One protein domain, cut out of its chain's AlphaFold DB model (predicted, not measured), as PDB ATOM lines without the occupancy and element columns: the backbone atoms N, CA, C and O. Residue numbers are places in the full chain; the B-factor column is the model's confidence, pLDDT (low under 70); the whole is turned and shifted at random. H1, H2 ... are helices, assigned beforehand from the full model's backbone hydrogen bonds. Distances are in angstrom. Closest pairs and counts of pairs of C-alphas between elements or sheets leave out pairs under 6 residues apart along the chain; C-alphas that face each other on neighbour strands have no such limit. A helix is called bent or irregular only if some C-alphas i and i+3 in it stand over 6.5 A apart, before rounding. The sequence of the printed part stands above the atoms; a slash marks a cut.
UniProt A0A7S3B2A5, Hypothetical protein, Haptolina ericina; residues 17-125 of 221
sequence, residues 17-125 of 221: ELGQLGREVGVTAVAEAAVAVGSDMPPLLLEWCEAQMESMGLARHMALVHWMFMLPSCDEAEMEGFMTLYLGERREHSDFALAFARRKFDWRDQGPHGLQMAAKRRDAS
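This is residues 17 to 125 of the 221 residues of the protein "Hypothetical protein" of Haptolina ericina (UniProt A0A7S3B2A5). What would one see first? Two helical hairpins, H3 with H4 and H5 with H6, lie one over the other as a four-helix bundle with few contacts between the hairpins. At one end H2 packs on H4, with H1 beyond it touching no helix; at the other end H7 turns off the end of H6, and residues 120 to 125, of which 120 to 123 belong to H7, stick out. What is it made of? The printed part has 109 residues with seven named helices, H1 to H7 in order along the chain, and no named strand, and its class is all helix. How large is it? It is compact, with a radius of gyration of the C-alphas of 14.1 A, and spans 45 by 31 by 23 A.

How do the first helices stand? H1, residues 17 to 24, and H2, residues 27 to 34, meet only through their link. H2 touches H4, residues 59 to 70, with the C-alphas of Ala 31 and Ala 63 the closest at 5.7 A, the same way at a steep tilt of 48 degrees. H2 and H3, residues 43 to 55, are apart. Which helices form hairpins? H3, with residues 49 to 53 alone, touches H4 in a hairpin at a steep tilt of 39 degrees, and the closest C-alphas, of Met 53 and Ala 59, are 5.0 A apart. H5, residues 76 to 87, and H6, residues 91 to 110, form the other hairpin; they touch, opposite ways at a steep tilt of 45 degrees, with the C-alphas of Glu 80 and Ala 97 the closest at 5.1 A. H3, H4, H5 and H6 make an up and down bundle, each running against the one before it in the chain. How do the hairpins meet each other and H7? H3 and H6 only just touch, with 3 pairs of C-alphas within 8 A, the closest being Leu 45 and Arg 103 at 7.6 A, opposite ways at a shallow tilt of 4 degrees; H4 and H5 are close but not clearly touching, the C-alphas of Met 68 and Met 79 being the closest at 7.4 A. H3 and H5 are apart. H7, residues 112 to 123, touches H6 with residues 114 to 115 alone, the C-alphas of Trp 107 and Leu 115 being the closest at 6.1 A, at a steep tilt of 48 degrees, opposite ways. How complete are the helix backbones? Every O i to N i+4 pair is within hydrogen-bond range in H3, H5 and H6; the counts are 2 of 4 in H1, 2 of 4 in H2, 5 of 8 in H4 and 6 of 8 in H7.

Where do the helices begin and end? H1 begins at C-alpha 17, at (-35.269, -47.749, 14.389), and H7 ends at C-alpha 123, at (-45.623, -14.297, 35.207). How long are they from first to last C-alpha? H1 measures 11.9 A, H2 11.8 A, H3 18.4 A, H4 18.8 A, H5 16.1 A and H7 17.5 A. H6 is the longest helix, 28.7 A from C-alpha 91 at (-49.134, -26.140, 14.329) to C-alpha 110. Are any irregular? H4 is irregular, with C-alphas 60 and 63 at 7.7 A. H7 is neither bent nor irregular, but only just: C-alphas 112 and 115 are 6.1 A apart.

How far does it reach? The two C-alphas farthest apart are those of Glu 24 and Ala 124, at 46.2 A. How are the helices linked? The printed part has no cut; the link H2 to H3, with 8 residues, is short, and the other links are tight. Where is confidence low? The mean pLDDT of the printed part is 74.5, and residues 17 to 39 and 112 to 125 are under 70.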
ATOM      1  N   GLU A  17     -35.131 -46.395  13.828       48.41
ATOM      2  CA  GLU A  17     -35.269 -47.749  14.389       48.41
ATOM      3  C   GLU A  17     -36.241 -47.765  15.589       48.41
ATOM      4  O   GLU A  17     -37.054 -48.678  15.738       48.41
ATOM      5  N   LEU A  18     -36.266 -46.682  16.377       51.50
ATOM      6  CA  LEU A  18     -37.255 -46.471  17.444       51.50
ATOM      7  C   LEU A  18     -38.674 -46.237  16.892       51.50
ATOM      8  O   LEU A  18     -39.654 -46.669  17.501       51.50
ATOM      9  N   GLY A  19     -38.799 -45.622  15.710       51.16
ATOM     10  CA  GLY A  19     -40.086 -45.428  15.031       51.16
ATOM     11  C   GLY A  19     -40.723 -46.717  14.488       51.16
ATOM     12  O   GLY A  19     -41.927 -46.739  14.215       51.16
ATOM     13  N   GLN A  20     -39.943 -47.792  14.332       51.19
ATOM     14  CA  GLN A  20     -40.439 -49.100  13.888       51.19
ATOM     15  C   GLN A  20     -40.919 -49.954  15.070       51.19
ATOM     16  O   GLN A  20     -41.998 -50.539  14.992       51.19
ATOM     17  N   LEU A  21     -40.210 -49.916  16.205       49.81
ATOM     18  CA  LEU A  21     -40.623 -50.593  17.445       49.81
ATOM     19  C   LEU A  21     -41.915 -50.012  18.048       49.81
ATOM     20  O   LEU A  21     -42.733 -50.757  18.585       49.81
ATOM     21  N   GLY A  22     -42.156 -48.705  17.892       49.06
ATOM     22  CA  GLY A  22     -43.399 -48.062  18.343       49.06
ATOM     23  C   GLY A  22     -44.667 -48.491  17.590       49.06
ATOM     24  O   GLY A  22     -45.767 -48.213  18.059       49.06
ATOM     25  N   ARG A  23     -44.551 -49.170  16.435       53.72
ATOM     26  CA  ARG A  23     -45.718 -49.681  15.686       53.72
ATOM     27  C   ARG A  23     -46.136 -51.094  16.084       53.72
ATOM     28  O   ARG A  23     -47.301 -51.431  15.900       53.72
ATOM     29  N   GLU A  24     -45.220 -51.907  16.608       47.53
ATOM     30  CA  GLU A  24     -45.508 -53.301  16.985       47.53
ATOM     31  C   GLU A  24     -45.852 -53.461  18.470       47.53
ATOM     32  O   GLU A  24     -46.586 -54.375  18.843       47.53
ATOM     33  N   VAL A  25     -45.386 -52.545  19.321       51.09
ATOM     34  CA  VAL A  25     -45.710 -52.534  20.748       51.09
ATOM     35  C   VAL A  25     -46.831 -51.524  20.969       51.09
ATOM     36  O   VAL A  25     -46.622 -50.320  20.846       51.09
ATOM     37  N   GLY A  26     -48.043 -52.014  21.243       47.91
ATOM     38  CA  GLY A  26     -49.220 -51.170  21.458       47.91
ATOM     39  C   GLY A  26     -48.937 -50.005  22.413       47.91
ATOM     40  O   GLY A  26     -48.287 -50.180  23.443       47.91
ATOM     41  N   VAL A  27     -49.449 -48.822  22.058       52.53
ATOM     42  CA  VAL A  27     -49.220 -47.510  22.702       52.53
ATOM     43  C   VAL A  27     -49.355 -47.534  24.236       52.53
ATOM     44  O   VAL A  27     -48.697 -46.769  24.935       52.53
ATOM     45  N   THR A  28     -50.162 -48.443  24.781       51.81
ATOM     46  CA  THR A  28     -50.345 -48.643  26.223       51.81
ATOM     47  C   THR A  28     -49.126 -49.234  26.935       51.81
ATOM     48  O   THR A  28     -48.827 -48.821  28.052       51.81
ATOM     49  N   ALA A  29     -48.379 -50.144  26.308       51.66
ATOM     50  CA  ALA A  29     -47.276 -50.845  26.972       51.66
ATOM     51  C   ALA A  29     -46.022 -49.966  27.149       51.66
ATOM     52  O   ALA A  29     -45.284 -50.124  28.121       51.66
ATOM     53  N   VAL A  30     -45.794 -48.998  26.252       51.25
ATOM     54  CA  VAL A  30     -44.676 -48.041  26.374       51.25
ATOM     55  C   VAL A  30     -44.944 -47.016  27.483       51.25
ATOM     56  O   VAL A  30     -44.023 -46.625  28.200       51.25
ATOM     57  N   ALA A  31     -46.208 -46.625  27.673       50.00
ATOM     58  CA  ALA A  31     -46.622 -45.732  28.751       50.00
ATOM     59  C   ALA A  31     -46.504 -46.389  30.139       50.00
ATOM     60  O   ALA A  31     -46.026 -45.747  31.072       50.00
ATOM     61  N   GLU A  32     -46.873 -47.669  30.279       50.09
ATOM     62  CA  GLU A  32     -46.752 -48.396  31.555       50.09
ATOM     63  C   GLU A  32     -45.292 -48.611  31.981       50.09
ATOM     64  O   GLU A  32     -44.970 -48.496  33.164       50.09
ATOM     65  N   ALA A  33     -44.379 -48.848  31.034       50.28
ATOM     66  CA  ALA A  33     -42.958 -49.033  31.340       50.28
ATOM     67  C   ALA A  33     -42.274 -47.753  31.868       50.28
ATOM     68  O   ALA A  33     -41.315 -47.840  32.637       50.28
ATOM     69  N   ALA A  34     -42.770 -46.566  31.501       48.50
ATOM     70  CA  ALA A  34     -42.202 -45.286  31.928       48.50
ATOM     71  C   ALA A  34     -42.461 -44.963  33.415       48.50
ATOM     72  O   ALA A  34     -41.713 -44.187  34.005       48.50
ATOM     73  N   VAL A  35     -43.465 -45.586  34.046       50.66
ATOM     74  CA  VAL A  35     -43.840 -45.338  35.454       50.66
ATOM     75  C   VAL A  35     -42.825 -45.931  36.450       50.66
ATOM     76  O   VAL A  35     -42.771 -45.518  37.604       50.66
ATOM     77  N   ALA A  36     -41.978 -46.875  36.025       46.16
ATOM     78  CA  ALA A  36     -41.101 -47.628  36.928       46.16
ATOM     79  C   ALA A  36     -39.727 -46.981  37.214       46.16
ATOM     80  O   ALA A  36     -39.005 -47.454  38.092       46.16
ATOM     81  N   VAL A  37     -39.336 -45.915  36.504       46.84
ATOM     82  CA  VAL A  37     -38.018 -45.274  36.667       46.84
ATOM     83  C   VAL A  37     -38.214 -43.878  37.252       46.84
ATOM     84  O   VAL A  37     -38.566 -42.946  36.540       46.84
ATOM     85  N   GLY A  38     -38.003 -43.750  38.564       46.88
ATOM     86  CA  GLY A  38     -38.270 -42.553  39.373       46.88
ATOM     87  C   GLY A  38     -37.415 -41.322  39.052       46.88
ATOM     88  O   GLY A  38     -36.618 -40.884  39.877       46.88
ATOM     89  N   SER A  39     -37.584 -40.739  37.868       58.47
ATOM     90  CA  SER A  39     -37.269 -39.332  37.620       58.47
ATOM     91  C   SER A  39     -38.584 -38.580  37.486       58.47
ATOM     92  O   SER A  39     -39.111 -38.412  36.389       58.47
ATOM     93  N   ASP A  40     -39.132 -38.170  38.627       78.75
ATOM     94  CA  ASP A  40     -40.359 -37.387  38.640       78.75
ATOM     95  C   ASP A  40     -40.137 -36.065  37.907       78.75
ATOM     96  O   ASP A  40     -39.190 -35.313  38.173       78.75
ATOM     97  N   MET A  41     -41.024 -35.796  36.953       85.62
ATOM     98  CA  MET A  41     -41.087 -34.507  36.288       85.62
ATOM     99  C   MET A  41     -41.278 -33.415  37.352       85.62
ATOM    100  O   MET A  41     -42.098 -33.589  38.257       85.62
ATOM    101  N   PRO A  42     -40.563 -32.281  37.268       85.69
ATOM    102  CA  PRO A  42     -40.750 -31.186  38.207       85.69
ATOM    103  C   PRO A  42     -42.226 -30.770  38.258       85.69
ATOM    104  O   PRO A  42     -42.794 -30.537  37.188       85.69
ATOM    105  N   PRO A  43     -42.834 -30.593  39.448       85.44
ATOM    106  CA  PRO A  43     -44.260 -30.277  39.567       85.44
ATOM    107  C   PRO A  43     -44.689 -29.066  38.730       85.44
ATOM    108  O   PRO A  43     -45.699 -29.116  38.047       85.44
ATOM    109  N   LEU A  44     -43.856 -28.021  38.667       83.69
ATOM    110  CA  LEU A  44     -44.128 -26.827  37.851       83.69
ATOM    111  C   LEU A  44     -44.123 -27.096  36.339       83.69
ATOM    112  O   LEU A  44     -44.835 -26.439  35.582       83.69
ATOM    113  N   LEU A  45     -43.270 -28.014  35.877       86.38
ATOM    114  CA  LEU A  45     -43.257 -28.401  34.470       86.38
ATOM    115  C   LEU A  45     -44.479 -29.268  34.159       86.38
ATOM    116  O   LEU A  45     -45.084 -29.081  33.107       86.38
ATOM    117  N   LEU A  46     -44.846 -30.152  35.088       88.56
ATOM    118  CA  LEU A  46     -46.019 -31.008  34.989       88.56
ATOM    119  C   LEU A  46     -47.311 -30.183  34.917       88.56
ATOM    120  O   LEU A  46     -48.029 -30.307  33.933       88.56
ATOM    121  N   GLU A  47     -47.536 -29.273  35.867       87.81
ATOM    122  CA  GLU A  47     -48.701 -28.372  35.898       87.81
ATOM    123  C   GLU A  47     -48.832 -27.560  34.599       87.81
ATOM    124  O   GLU A  47     -49.919 -27.418  34.040       87.81
ATOM    125  N   TRP A  48     -47.713 -27.051  34.066       90.31
ATOM    126  CA  TRP A  48     -47.733 -26.345  32.785       90.31
ATOM    127  C   TRP A  48     -48.114 -27.264  31.620       90.31
ATOM    128  O   TRP A  48     -48.895 -26.858  30.759       90.31
ATOM    129  N   CYS A  49     -47.566 -28.481  31.575       90.00
ATOM    130  CA  CYS A  49     -47.911 -29.442  30.533       90.00
ATOM    131  C   CYS A  49     -49.389 -29.824  30.609       90.00
ATOM    132  O   CYS A  49     -50.048 -29.834  29.577       90.00
ATOM    133  N   GLU A  50     -49.921 -30.072  31.806       89.31
ATOM    134  CA  GLU A  50     -51.338 -30.376  32.017       89.31
ATOM    135  C   GLU A  50     -52.228 -29.250  31.486       89.31
ATOM    136  O   GLU A  50     -53.113 -29.513  30.675       89.31
ATOM    137  N   ALA A  51     -51.928 -27.995  31.834       86.44
ATOM    138  CA  ALA A  51     -52.695 -26.842  31.366       86.44
ATOM    139  C   ALA A  51     -52.661 -26.674  29.831       86.44
ATOM    140  O   ALA A  51     -53.680 -26.348  29.219       86.44
ATOM    141  N   GLN A  52     -51.506 -26.894  29.187       88.88
ATOM    142  CA  GLN A  52     -51.399 -26.833  27.720       88.88
ATOM    143  C   GLN A  52     -52.108 -28.008  27.040       88.88
ATOM    144  O   GLN A  52     -52.779 -27.838  26.027       88.88
ATOM    145  N   MET A  53     -51.985 -29.212  27.592       87.69
ATOM    146  CA  MET A  53     -52.642 -30.392  27.038       87.69
ATOM    147  C   MET A  53     -54.158 -30.304  27.208       87.69
ATOM    148  O   MET A  53     -54.893 -30.698  26.307       87.69
ATOM    149  N   GLU A  54     -54.649 -29.745  28.312       89.62
ATOM    150  CA  GLU A  54     -56.072 -29.481  28.517       89.62
ATOM    151  C   GLU A  54     -56.613 -28.452  27.518       89.62
ATOM    152  O   GLU A  54     -57.650 -28.702  26.901       89.62
ATOM    153  N   SER A  55     -55.892 -27.350  27.275       86.94
ATOM    154  CA  SER A  55     -56.329 -26.318  26.322       86.94
ATOM    155  C   SER A  55     -56.416 -26.827  24.876       86.94
ATOM    156  O   SER A  55     -57.275 -26.375  24.121       86.94
ATOM    157  N   MET A  56     -55.596 -27.820  24.513       88.31
ATOM    158  CA  MET A  56     -55.640 -28.507  23.214       88.31
ATOM    159  C   MET A  56     -56.664 -29.661  23.157       88.31
ATOM    160  O   MET A  56     -56.816 -30.305  22.117       88.31
ATOM    161  N   GLY A  57     -57.362 -29.970  24.257       90.69
ATOM    162  CA  GLY A  57     -58.264 -31.126  24.345       90.69
ATOM    163  C   GLY A  57     -57.539 -32.481  24.377       90.69
ATOM    164  O   GLY A  57     -58.129 -33.519  24.076       90.69
ATOM    165  N   LEU A  58     -56.258 -32.480  24.750       89.19
ATOM    166  CA  LEU A  58     -55.336 -33.617  24.761       89.19
ATOM    167  C   LEU A  58     -54.994 -34.111  26.176       89.19
ATOM    168  O   LEU A  58     -54.014 -34.833  26.344       89.19
ATOM    169  N   ALA A  59     -55.797 -33.803  27.198       81.69
ATOM    170  CA  ALA A  59     -55.526 -34.181  28.595       81.69
ATOM    171  C   ALA A  59     -55.209 -35.683  28.806       81.69
ATOM    172  O   ALA A  59     -54.473 -36.056  29.715       81.69
ATOM    173  N   ARG A  60     -55.707 -36.570  27.930       82.62
ATOM    174  CA  ARG A  60     -55.430 -38.022  27.971       82.62
ATOM    175  C   ARG A  60     -54.016 -38.417  27.530       82.62
ATOM    176  O   ARG A  60     -53.627 -39.565  27.718       82.62
ATOM    177  N   HIS A  61     -53.251 -37.499  26.948       83.69
ATOM    178  CA  HIS A  61     -51.933 -37.765  26.373       83.69
ATOM    179  C   HIS A  61     -50.776 -37.395  27.317       83.69
ATOM    180  O   HIS A  61     -49.630 -37.330  26.882       83.69
ATOM    181  N   MET A  62     -51.031 -37.213  28.618       86.12
ATOM    182  CA  MET A  62     -49.980 -36.908  29.604       86.12
ATOM    183  C   MET A  62     -48.867 -37.960  29.663       86.12
ATOM    184  O   MET A  62     -47.706 -37.618  29.881       86.12
ATOM    185  N   ALA A  63     -49.178 -39.226  29.374       83.69
ATOM    186  CA  ALA A  63     -48.173 -40.281  29.276       83.69
ATOM    187  C   ALA A  63     -47.073 -39.972  28.239       83.69
ATOM    188  O   ALA A  63     -45.907 -40.288  28.476       83.69
ATOM    189  N   LEU A  64     -47.417 -39.306  27.127       83.12
ATOM    190  CA  LEU A  64     -46.449 -38.883  26.111       83.12
ATOM    191  C   LEU A  64     -45.481 -37.841  26.677       83.12
ATOM    192  O   LEU A  64     -44.278 -37.944  26.466       83.12
ATOM    193  N   VAL A  65     -45.994 -36.869  27.433       86.00
ATOM    194  CA  VAL A  65     -45.190 -35.807  28.051       86.00
ATOM    195  C   VAL A  65     -44.202 -36.399  29.061       86.00
ATOM    196  O   VAL A  65     -43.017 -36.062  29.039       86.00
ATOM    197  N   HIS A  66     -44.661 -37.325  29.906       86.12
ATOM    198  CA  HIS A  66     -43.793 -38.050  30.836       86.12
ATOM    199  C   HIS A  66     -42.722 -38.855  30.102       86.12
ATOM    200  O   HIS A  66     -41.539 -38.723  30.411       86.12
ATOM    201  N   TRP A  67     -43.110 -39.634  29.091       86.69
ATOM    202  CA  TRP A  67     -42.166 -40.405  28.286       86.69
ATOM    203  C   TRP A  67     -41.110 -39.504  27.633       86.69
ATOM    204  O   TRP A  67     -39.912 -39.755  27.758       86.69
ATOM    205  N   MET A  68     -41.531 -38.393  27.027       86.75
ATOM    206  CA  MET A  68     -40.621 -37.428  26.412       86.75
ATOM    207  C   MET A  68     -39.704 -36.749  27.422       86.75
ATOM    208  O   MET A  68     -38.551 -36.456  27.101       86.75
ATOM    209  N   PHE A  69     -40.168 -36.517  28.651       87.88
ATOM    210  CA  PHE A  69     -39.313 -36.010  29.718       87.88
ATOM    211  C   PHE A  69     -38.195 -36.995  30.058       87.88
ATOM    212  O   PHE A  69     -37.038 -36.579  30.146       87.88
ATOM    213  N   MET A  70     -38.516 -38.286  30.113       87.38
ATOM    214  CA  MET A  70     -37.569 -39.364  30.410       87.38
ATOM    215  C   MET A  70     -36.530 -39.604  29.312       87.38
ATOM    216  O   MET A  70     -35.478 -40.177  29.596       87.38
ATOM    217  N   LEU A  71     -36.778 -39.165  28.072       84.81
ATOM    218  CA  LEU A  71     -35.824 -39.361  26.979       84.81
ATOM    219  C   LEU A  71     -34.485 -38.661  27.272       84.81
ATOM    220  O   LEU A  71     -34.452 -37.424  27.399       84.81
ATOM    221  N   PRO A  72     -33.368 -39.407  27.352       77.62
ATOM    222  CA  PRO A  72     -32.060 -38.810  27.542       77.62
ATOM    223  C   PRO A  72     -31.653 -38.055  26.274       77.62
ATOM    224  O   PRO A  72     -31.649 -38.612  25.183       77.62
ATOM    225  N   SER A  73     -31.271 -36.787  26.437       76.06
ATOM    226  CA  SER A  73     -30.599 -35.987  25.397       76.06
ATOM    227  C   SER A  73     -31.354 -35.816  24.074       76.06
ATOM    228  O   SER A  73     -30.715 -35.687  23.038       76.06
ATOM    229  N   CYS A  74     -32.684 -35.763  24.121       83.50
ATOM    230  CA  CYS A  74     -33.505 -35.441  22.957       83.50
ATOM    231  C   CYS A  74     -33.417 -33.939  22.633       83.50
ATOM    232  O   CYS A  74     -33.604 -33.128  23.545       83.50
ATOM    233  N   ASP A  75     -33.099 -33.577  21.387       87.00
ATOM    234  CA  ASP A  75     -33.033 -32.179  20.935       87.00
ATOM    235  C   ASP A  75     -34.408 -31.588  20.549       87.00
ATOM    236  O   ASP A  75     -35.440 -32.256  20.619       87.00
ATOM    237  N   GLU A  76     -34.447 -30.288  20.225       87.56
ATOM    238  CA  GLU A  76     -35.692 -29.571  19.894       87.56
ATOM    239  C   GLU A  76     -36.377 -30.154  18.641       87.56
ATOM    240  O   GLU A  76     -37.601 -30.279  18.627       87.56
ATOM    241  N   ALA A  77     -35.605 -30.590  17.639       86.88
ATOM    242  CA  ALA A  77     -36.133 -31.147  16.394       86.88
ATOM    243  C   ALA A  77     -36.655 -32.581  16.579       86.88
ATOM    244  O   ALA A  77     -37.691 -32.947  16.027       86.88
ATOM    245  N   GLU A  78     -35.971 -33.395  17.384       90.06
ATOM    246  CA  GLU A  78     -36.430 -34.738  17.736       90.06
ATOM    247  C   GLU A  78     -37.721 -34.690  18.560       90.06
ATOM    248  O   GLU A  78     -38.652 -35.451  18.287       90.06
ATOM    249  N   MET A  79     -37.820 -33.775  19.534       87.88
ATOM    250  CA  MET A  79     -39.044 -33.602  20.323       87.88
ATOM    251  C   MET A  79     -40.223 -33.154  19.464       87.88
ATOM    252  O   MET A  79     -41.327 -33.672  19.640       87.88
ATOM    253  N   GLU A  80     -39.991 -32.229  18.530       87.00
ATOM    254  CA  GLU A  80     -40.998 -31.847  17.544       87.00
ATOM    255  C   GLU A  80     -41.435 -33.063  16.720       87.00
ATOM    256  O   GLU A  80     -42.621 -33.379  16.689       87.00
ATOM    257  N   GLY A  81     -40.486 -33.818  16.156       87.75
ATOM    258  CA  GLY A  81     -40.777 -35.015  15.370       87.75
ATOM    259  C   GLY A  81     -41.608 -36.057  16.128       87.75
ATOM    260  O   GLY A  81     -42.566 -36.599  15.572       87.75
ATOM    261  N   PHE A  82     -41.302 -36.310  17.405       88.00
ATOM    262  CA  PHE A  82     -42.101 -37.214  18.236       88.00
ATOM    263  C   PHE A  82     -43.517 -36.676  18.468       88.00
ATOM    264  O   PHE A  82     -44.487 -37.403  18.262       88.00
ATOM    265  N   MET A  83     -43.668 -35.408  18.850       86.56
ATOM    266  CA  MET A  83     -44.990 -34.817  19.094       86.56
ATOM    267  C   MET A  83     -45.842 -34.794  17.826       86.56
ATOM    268  O   MET A  83     -47.009 -35.175  17.870       86.56
ATOM    269  N   THR A  84     -45.260 -34.432  16.684       86.56
ATOM    270  CA  THR A  84     -45.939 -34.466  15.388       86.56
ATOM    271  C   THR A  84     -46.359 -35.884  15.009       86.56
ATOM    272  O   THR A  84     -47.475 -36.081  14.531       86.56
ATOM    273  N   LEU A  85     -45.519 -36.891  15.268       88.88
ATOM    274  CA  LEU A  85     -45.850 -38.289  14.991       88.88
ATOM    275  C   LEU A  85     -47.011 -38.800  15.862       88.88
ATOM    276  O   LEU A  85     -47.868 -39.527  15.366       88.88
ATOM    277  N   TYR A  86     -47.042 -38.432  17.146       87.56
ATOM    278  CA  TYR A  86     -48.030 -38.945  18.104       87.56
ATOM    279  C   TYR A  86     -49.341 -38.151  18.134       87.56
ATOM    280  O   TYR A  86     -50.410 -38.741  18.288       87.56
ATOM    281  N   LEU A  87     -49.271 -36.825  18.019       87.38
ATOM    282  CA  LEU A  87     -50.426 -35.928  18.107       87.38
ATOM    283  C   LEU A  87     -50.937 -35.507  16.718       87.38
ATOM    284  O   LEU A  87     -52.065 -35.034  16.587       87.38
ATOM    285  N   GLY A  88     -50.136 -35.704  15.669       90.19
ATOM    286  CA  GLY A  88     -50.427 -35.304  14.292       90.19
ATOM    287  C   GLY A  88     -49.845 -33.935  13.919       90.19
ATOM    288  O   GLY A  88     -49.454 -33.142  14.778       90.19
ATOM    289  N   GLU A  89     -49.835 -33.642  12.616       92.38
ATOM    290  CA  GLU A  89     -49.312 -32.409  12.004       92.38
ATOM    291  C   GLU A  89     -50.242 -31.205  12.219       92.38
ATOM    292  O   GLU A  89     -50.884 -30.696  11.300       92.38
ATOM    293  N   ARG A  90     -50.335 -30.735  13.464       91.50
ATOM    294  CA  ARG A  90     -50.958 -29.446  13.784       91.50
ATOM    295  C   ARG A  90     -49.909 -28.485  14.306       91.50
ATOM    296  O   ARG A  90     -49.070 -28.856  15.120       91.50
ATOM    297  N   ARG A  91     -50.022 -27.223  13.891       85.38
ATOM    298  CA  ARG A  91     -49.134 -26.140  14.329       85.38
ATOM    299  C   ARG A  91     -49.069 -26.018  15.855       85.38
ATOM    300  O   ARG A  91     -47.990 -25.856  16.401       85.38
ATOM    301  N   GLU A  92     -50.209 -26.166  16.526       88.00
ATOM    302  CA  GLU A  92     -50.313 -26.117  17.991       88.00
ATOM    303  C   GLU A  92     -49.449 -27.190  18.676       88.00
ATOM    304  O   GLU A  92     -48.837 -26.927  19.708       88.00
ATOM    305  N   HIS A  93     -49.329 -28.379  18.072       90.38
ATOM    306  CA  HIS A  93     -48.510 -29.465  18.610       90.38
ATOM    307  C   HIS A  93     -47.016 -29.184  18.433       90.38
ATOM    308  O   HIS A  93     -46.247 -29.416  19.364       90.38
ATOM    309  N   SER A  94     -46.607 -28.649  17.274       84.88
ATOM    310  CA  SER A  94     -45.228 -28.190  17.051       84.88
ATOM    311  C   SER A  94     -44.855 -27.081  18.032       84.88
ATOM    312  O   SER A  94     -43.839 -27.179  18.716       84.88
ATOM    313  N   ASP A  95     -45.704 -26.061  18.171       84.81
ATOM    314  CA  ASP A  95     -45.465 -24.942  19.088       84.81
ATOM    315  C   ASP A  95     -45.323 -25.437  20.543       84.81
ATOM    316  O   ASP A  95     -44.408 -25.020  21.265       84.81
ATOM    317  N   PHE A  96     -46.169 -26.387  20.964       90.38
ATOM    318  CA  PHE A  96     -46.059 -27.042  22.269       90.38
ATOM    319  C   PHE A  96     -44.758 -27.841  22.419       90.38
ATOM    320  O   PHE A  96     -44.083 -27.707  23.442       90.38
ATOM    321  N   ALA A  97     -44.370 -28.629  21.414       88.50
ATOM    322  CA  ALA A  97     -43.160 -29.448  21.438       88.50
ATOM    323  C   ALA A  97     -41.891 -28.603  21.616       88.50
ATOM    324  O   ALA A  97     -41.069 -28.893  22.487       88.50
ATOM    325  N   LEU A  98     -41.774 -27.513  20.851       86.44
ATOM    326  CA  LEU A  98     -40.663 -26.564  20.948       86.44
ATOM    327  C   LEU A  98     -40.630 -25.903  22.335       86.44
ATOM    328  O   LEU A  98     -39.579 -25.804  22.978       86.44
ATOM    329  N   ALA A  99     -41.793 -25.478  22.842       87.50
ATOM    330  CA  ALA A  99     -41.902 -24.878  24.169       87.50
ATOM    331  C   ALA A  99     -41.526 -25.863  25.290       87.50
ATOM    332  O   ALA A  99     -40.819 -25.484  26.230       87.50
ATOM    333  N   PHE A 100     -41.963 -27.119  25.181       90.94
ATOM    334  CA  PHE A 100     -41.635 -28.194  26.112       90.94
ATOM    335  C   PHE A 100     -40.135 -28.503  26.096       90.94
ATOM    336  O   PHE A 100     -39.511 -28.523  27.160       90.94
ATOM    337  N   ALA A 101     -39.532 -28.647  24.910       88.94
ATOM    338  CA  ALA A 101     -38.102 -28.900  24.748       88.94
ATOM    339  C   ALA A 101     -37.262 -27.827  25.447       88.94
ATOM    340  O   ALA A 101     -36.412 -28.144  26.280       88.94
ATOM    341  N   ARG A 102     -37.564 -26.547  25.198       86.12
ATOM    342  CA  ARG A 102     -36.867 -25.417  25.831       86.12
ATOM    343  C   ARG A 102     -36.962 -25.456  27.351       86.12
ATOM    344  O   ARG A 102     -35.942 -25.349  28.023       86.12
ATOM    345  N   ARG A 103     -38.163 -25.672  27.903       88.81
ATOM    346  CA  ARG A 103     -38.360 -25.758  29.362       88.81
ATOM    347  C   ARG A 103     -37.612 -26.945  29.973       88.81
ATOM    348  O   ARG A 103     -37.028 -26.809  31.047       88.81
ATOM    349  N   LYS A 104     -37.605 -28.093  29.292       87.81
ATOM    350  CA  LYS A 104     -36.845 -29.276  29.709       87.81
ATOM    351  C   LYS A 104     -35.337 -28.996  29.721       87.81
ATOM    352  O   LYS A 104     -34.664 -29.371  30.681       87.81
ATOM    353  N   PHE A 105     -34.809 -28.316  28.702       87.06
ATOM    354  CA  PHE A 105     -33.399 -27.917  28.649       87.06
ATOM    355  C   PHE A 105     -33.031 -26.908  29.737       87.06
ATOM    356  O   PHE A 105     -32.055 -27.139  30.451       87.06
ATOM    357  N   ASP A 106     -33.835 -25.857  29.915       83.25
ATOM    358  CA  ASP A 106     -33.644 -24.855  30.969       83.25
ATOM    359  C   ASP A 106     -33.586 -25.515  32.355       83.25
ATOM    360  O   ASP A 106     -32.731 -25.181  33.177       83.25
ATOM    361  N   TRP A 107     -34.465 -26.493  32.611       82.69
ATOM    362  CA  TRP A 107     -34.452 -27.247  33.863       82.69
ATOM    363  C   TRP A 107     -33.197 -28.105  34.026       82.69
ATOM    364  O   TRP A 107     -32.611 -28.130  35.108       82.69
ATOM    365  N   ARG A 108     -32.765 -28.798  32.966       80.69
ATOM    366  CA  ARG A 108     -31.569 -29.649  33.019       80.69
ATOM    367  C   ARG A 108     -30.303 -28.835  33.301       80.69
ATOM    368  O   ARG A 108     -29.422 -29.330  33.994       80.69
ATOM    369  N   ASP A 109     -30.225 -27.616  32.773       79.62
ATOM    370  CA  ASP A 109     -29.073 -26.723  32.936       79.62
ATOM    371  C   ASP A 109     -29.064 -26.005  34.298       79.62
ATOM    372  O   ASP A 109     -28.026 -25.889  34.945       79.62
ATOM    373  N   GLN A 110     -30.229 -25.558  34.782       76.38
ATOM    374  CA  GLN A 110     -30.333 -24.697  35.971       76.38
ATOM    375  C   GLN A 110     -30.793 -25.429  37.246       76.38
ATOM    376  O   GLN A 110     -30.817 -24.842  38.333       76.38
ATOM    377  N   GLY A 111     -31.192 -26.697  37.136       70.94
ATOM    378  CA  GLY A 111     -31.762 -27.477  38.230       70.94
ATOM    379  C   GLY A 111     -33.126 -26.956  38.727       70.94
ATOM    380  O   GLY A 111     -33.741 -26.071  38.122       70.94
ATOM    381  N   PRO A 112     -33.627 -27.470  39.869       63.50
ATOM    382  CA  PRO A 112     -34.969 -27.165  40.387       63.50
ATOM    383  C   PRO A 112     -35.223 -25.673  40.663       63.50
ATOM    384  O   PRO A 112     -36.355 -25.202  40.554       63.50
ATOM    385  N   HIS A 113     -34.174 -24.912  40.991       60.97
ATOM    386  CA  HIS A 113     -34.269 -23.477  41.273       60.97
ATOM    387  C   HIS A 113     -34.429 -22.606  40.012       60.97
ATOM    388  O   HIS A 113     -34.979 -21.506  40.109       60.97
ATOM    389  N   GLY A 114     -34.008 -23.088  38.835       62.03
ATOM    390  CA  GLY A 114     -34.128 -22.356  37.569       62.03
ATOM    391  C   GLY A 114     -35.574 -22.160  37.117       62.03
ATOM    392  O   GLY A 114     -35.954 -21.064  36.704       62.03
ATOM    393  N   LEU A 115     -36.423 -23.182  37.291       55.91
ATOM    394  CA  LEU A 115     -37.838 -23.132  36.897       55.91
ATOM    395  C   LEU A 115     -38.641 -22.100  37.691       55.91
ATOM    396  O   LEU A 115     -39.449 -21.397  37.099       55.91
ATOM    397  N   GLN A 116     -38.399 -21.949  38.999       58.94
ATOM    398  CA  GLN A 116     -39.092 -20.922  39.789       58.94
ATOM    399  C   GLN A 116     -38.743 -19.510  39.310       58.94
ATOM    400  O   GLN A 116     -39.604 -18.636  39.289       58.94
ATOM    401  N   MET A 117     -37.500 -19.278  38.883       56.19
ATOM    402  CA  MET A 117     -37.086 -17.982  38.345       56.19
ATOM    403  C   MET A 117     -37.565 -17.774  36.906       56.19
ATOM    404  O   MET A 117     -37.914 -16.650  36.563       56.19
ATOM    405  N   ALA A 118     -37.623 -18.819  36.078       55.72
ATOM    406  CA  ALA A 118     -38.161 -18.751  34.719       55.72
ATOM    407  C   ALA A 118     -39.684 -18.544  34.714       55.72
ATOM    408  O   ALA A 118     -40.165 -17.665  34.004       55.72
ATOM    409  N   ALA A 119     -40.421 -19.273  35.559       56.53
ATOM    410  CA  ALA A 119     -41.858 -19.105  35.762       56.53
ATOM    411  C   ALA A 119     -42.173 -17.733  36.366       56.53
ATOM    412  O   ALA A 119     -42.978 -17.007  35.811       56.53
ATOM    413  N   LYS A 120     -41.447 -17.284  37.401       50.03
ATOM    414  CA  LYS A 120     -41.655 -15.952  38.002       50.03
ATOM    415  C   LYS A 120     -41.248 -14.794  37.088       50.03
ATOM    416  O   LYS A 120     -41.830 -13.715  37.162       50.03
ATOM    417  N   ARG A 121     -40.248 -14.990  36.221       52.84
ATOM    418  CA  ARG A 121     -39.912 -14.022  35.165       52.84
ATOM    419  C   ARG A 121     -40.954 -14.017  34.060       52.84
ATOM    420  O   ARG A 121     -41.158 -12.954  33.491       52.84
ATOM    421  N   ARG A 122     -41.607 -15.155  33.802       51.47
ATOM    422  CA  ARG A 122     -42.713 -15.261  32.858       51.47
ATOM    423  C   ARG A 122     -44.036 -14.794  33.434       51.47
ATOM    424  O   ARG A 122     -44.641 -14.011  32.757       51.47
ATOM    425  N   ASP A 123     -44.431 -14.994  34.680       46.31
ATOM    426  CA  ASP A 123     -45.623 -14.297  35.207       46.31
ATOM    427  C   ASP A 123     -45.419 -12.769  35.269       46.31
ATOM    428  O   ASP A 123     -46.362 -11.992  35.134       46.31
ATOM    429  N   ALA A 124     -44.163 -12.314  35.367       46.12
ATOM    430  CA  ALA A 124     -43.792 -10.907  35.219       46.12
ATOM    431  C   ALA A 124     -43.614 -10.435  33.752       46.12
ATOM    432  O   ALA A 124     -43.460  -9.235  33.535       46.12
ATOM    433  N   SER A 125     -43.622 -11.331  32.751       46.56
ATOM    434  CA  SER A 125     -43.463 -11.002  31.312       46.56
ATOM    435  C   SER A 125     -44.533 -11.586  30.360       46.56
ATOM    436  O   SER A 125     -44.563 -11.236  29.188       46.56
TER     437      SER A 125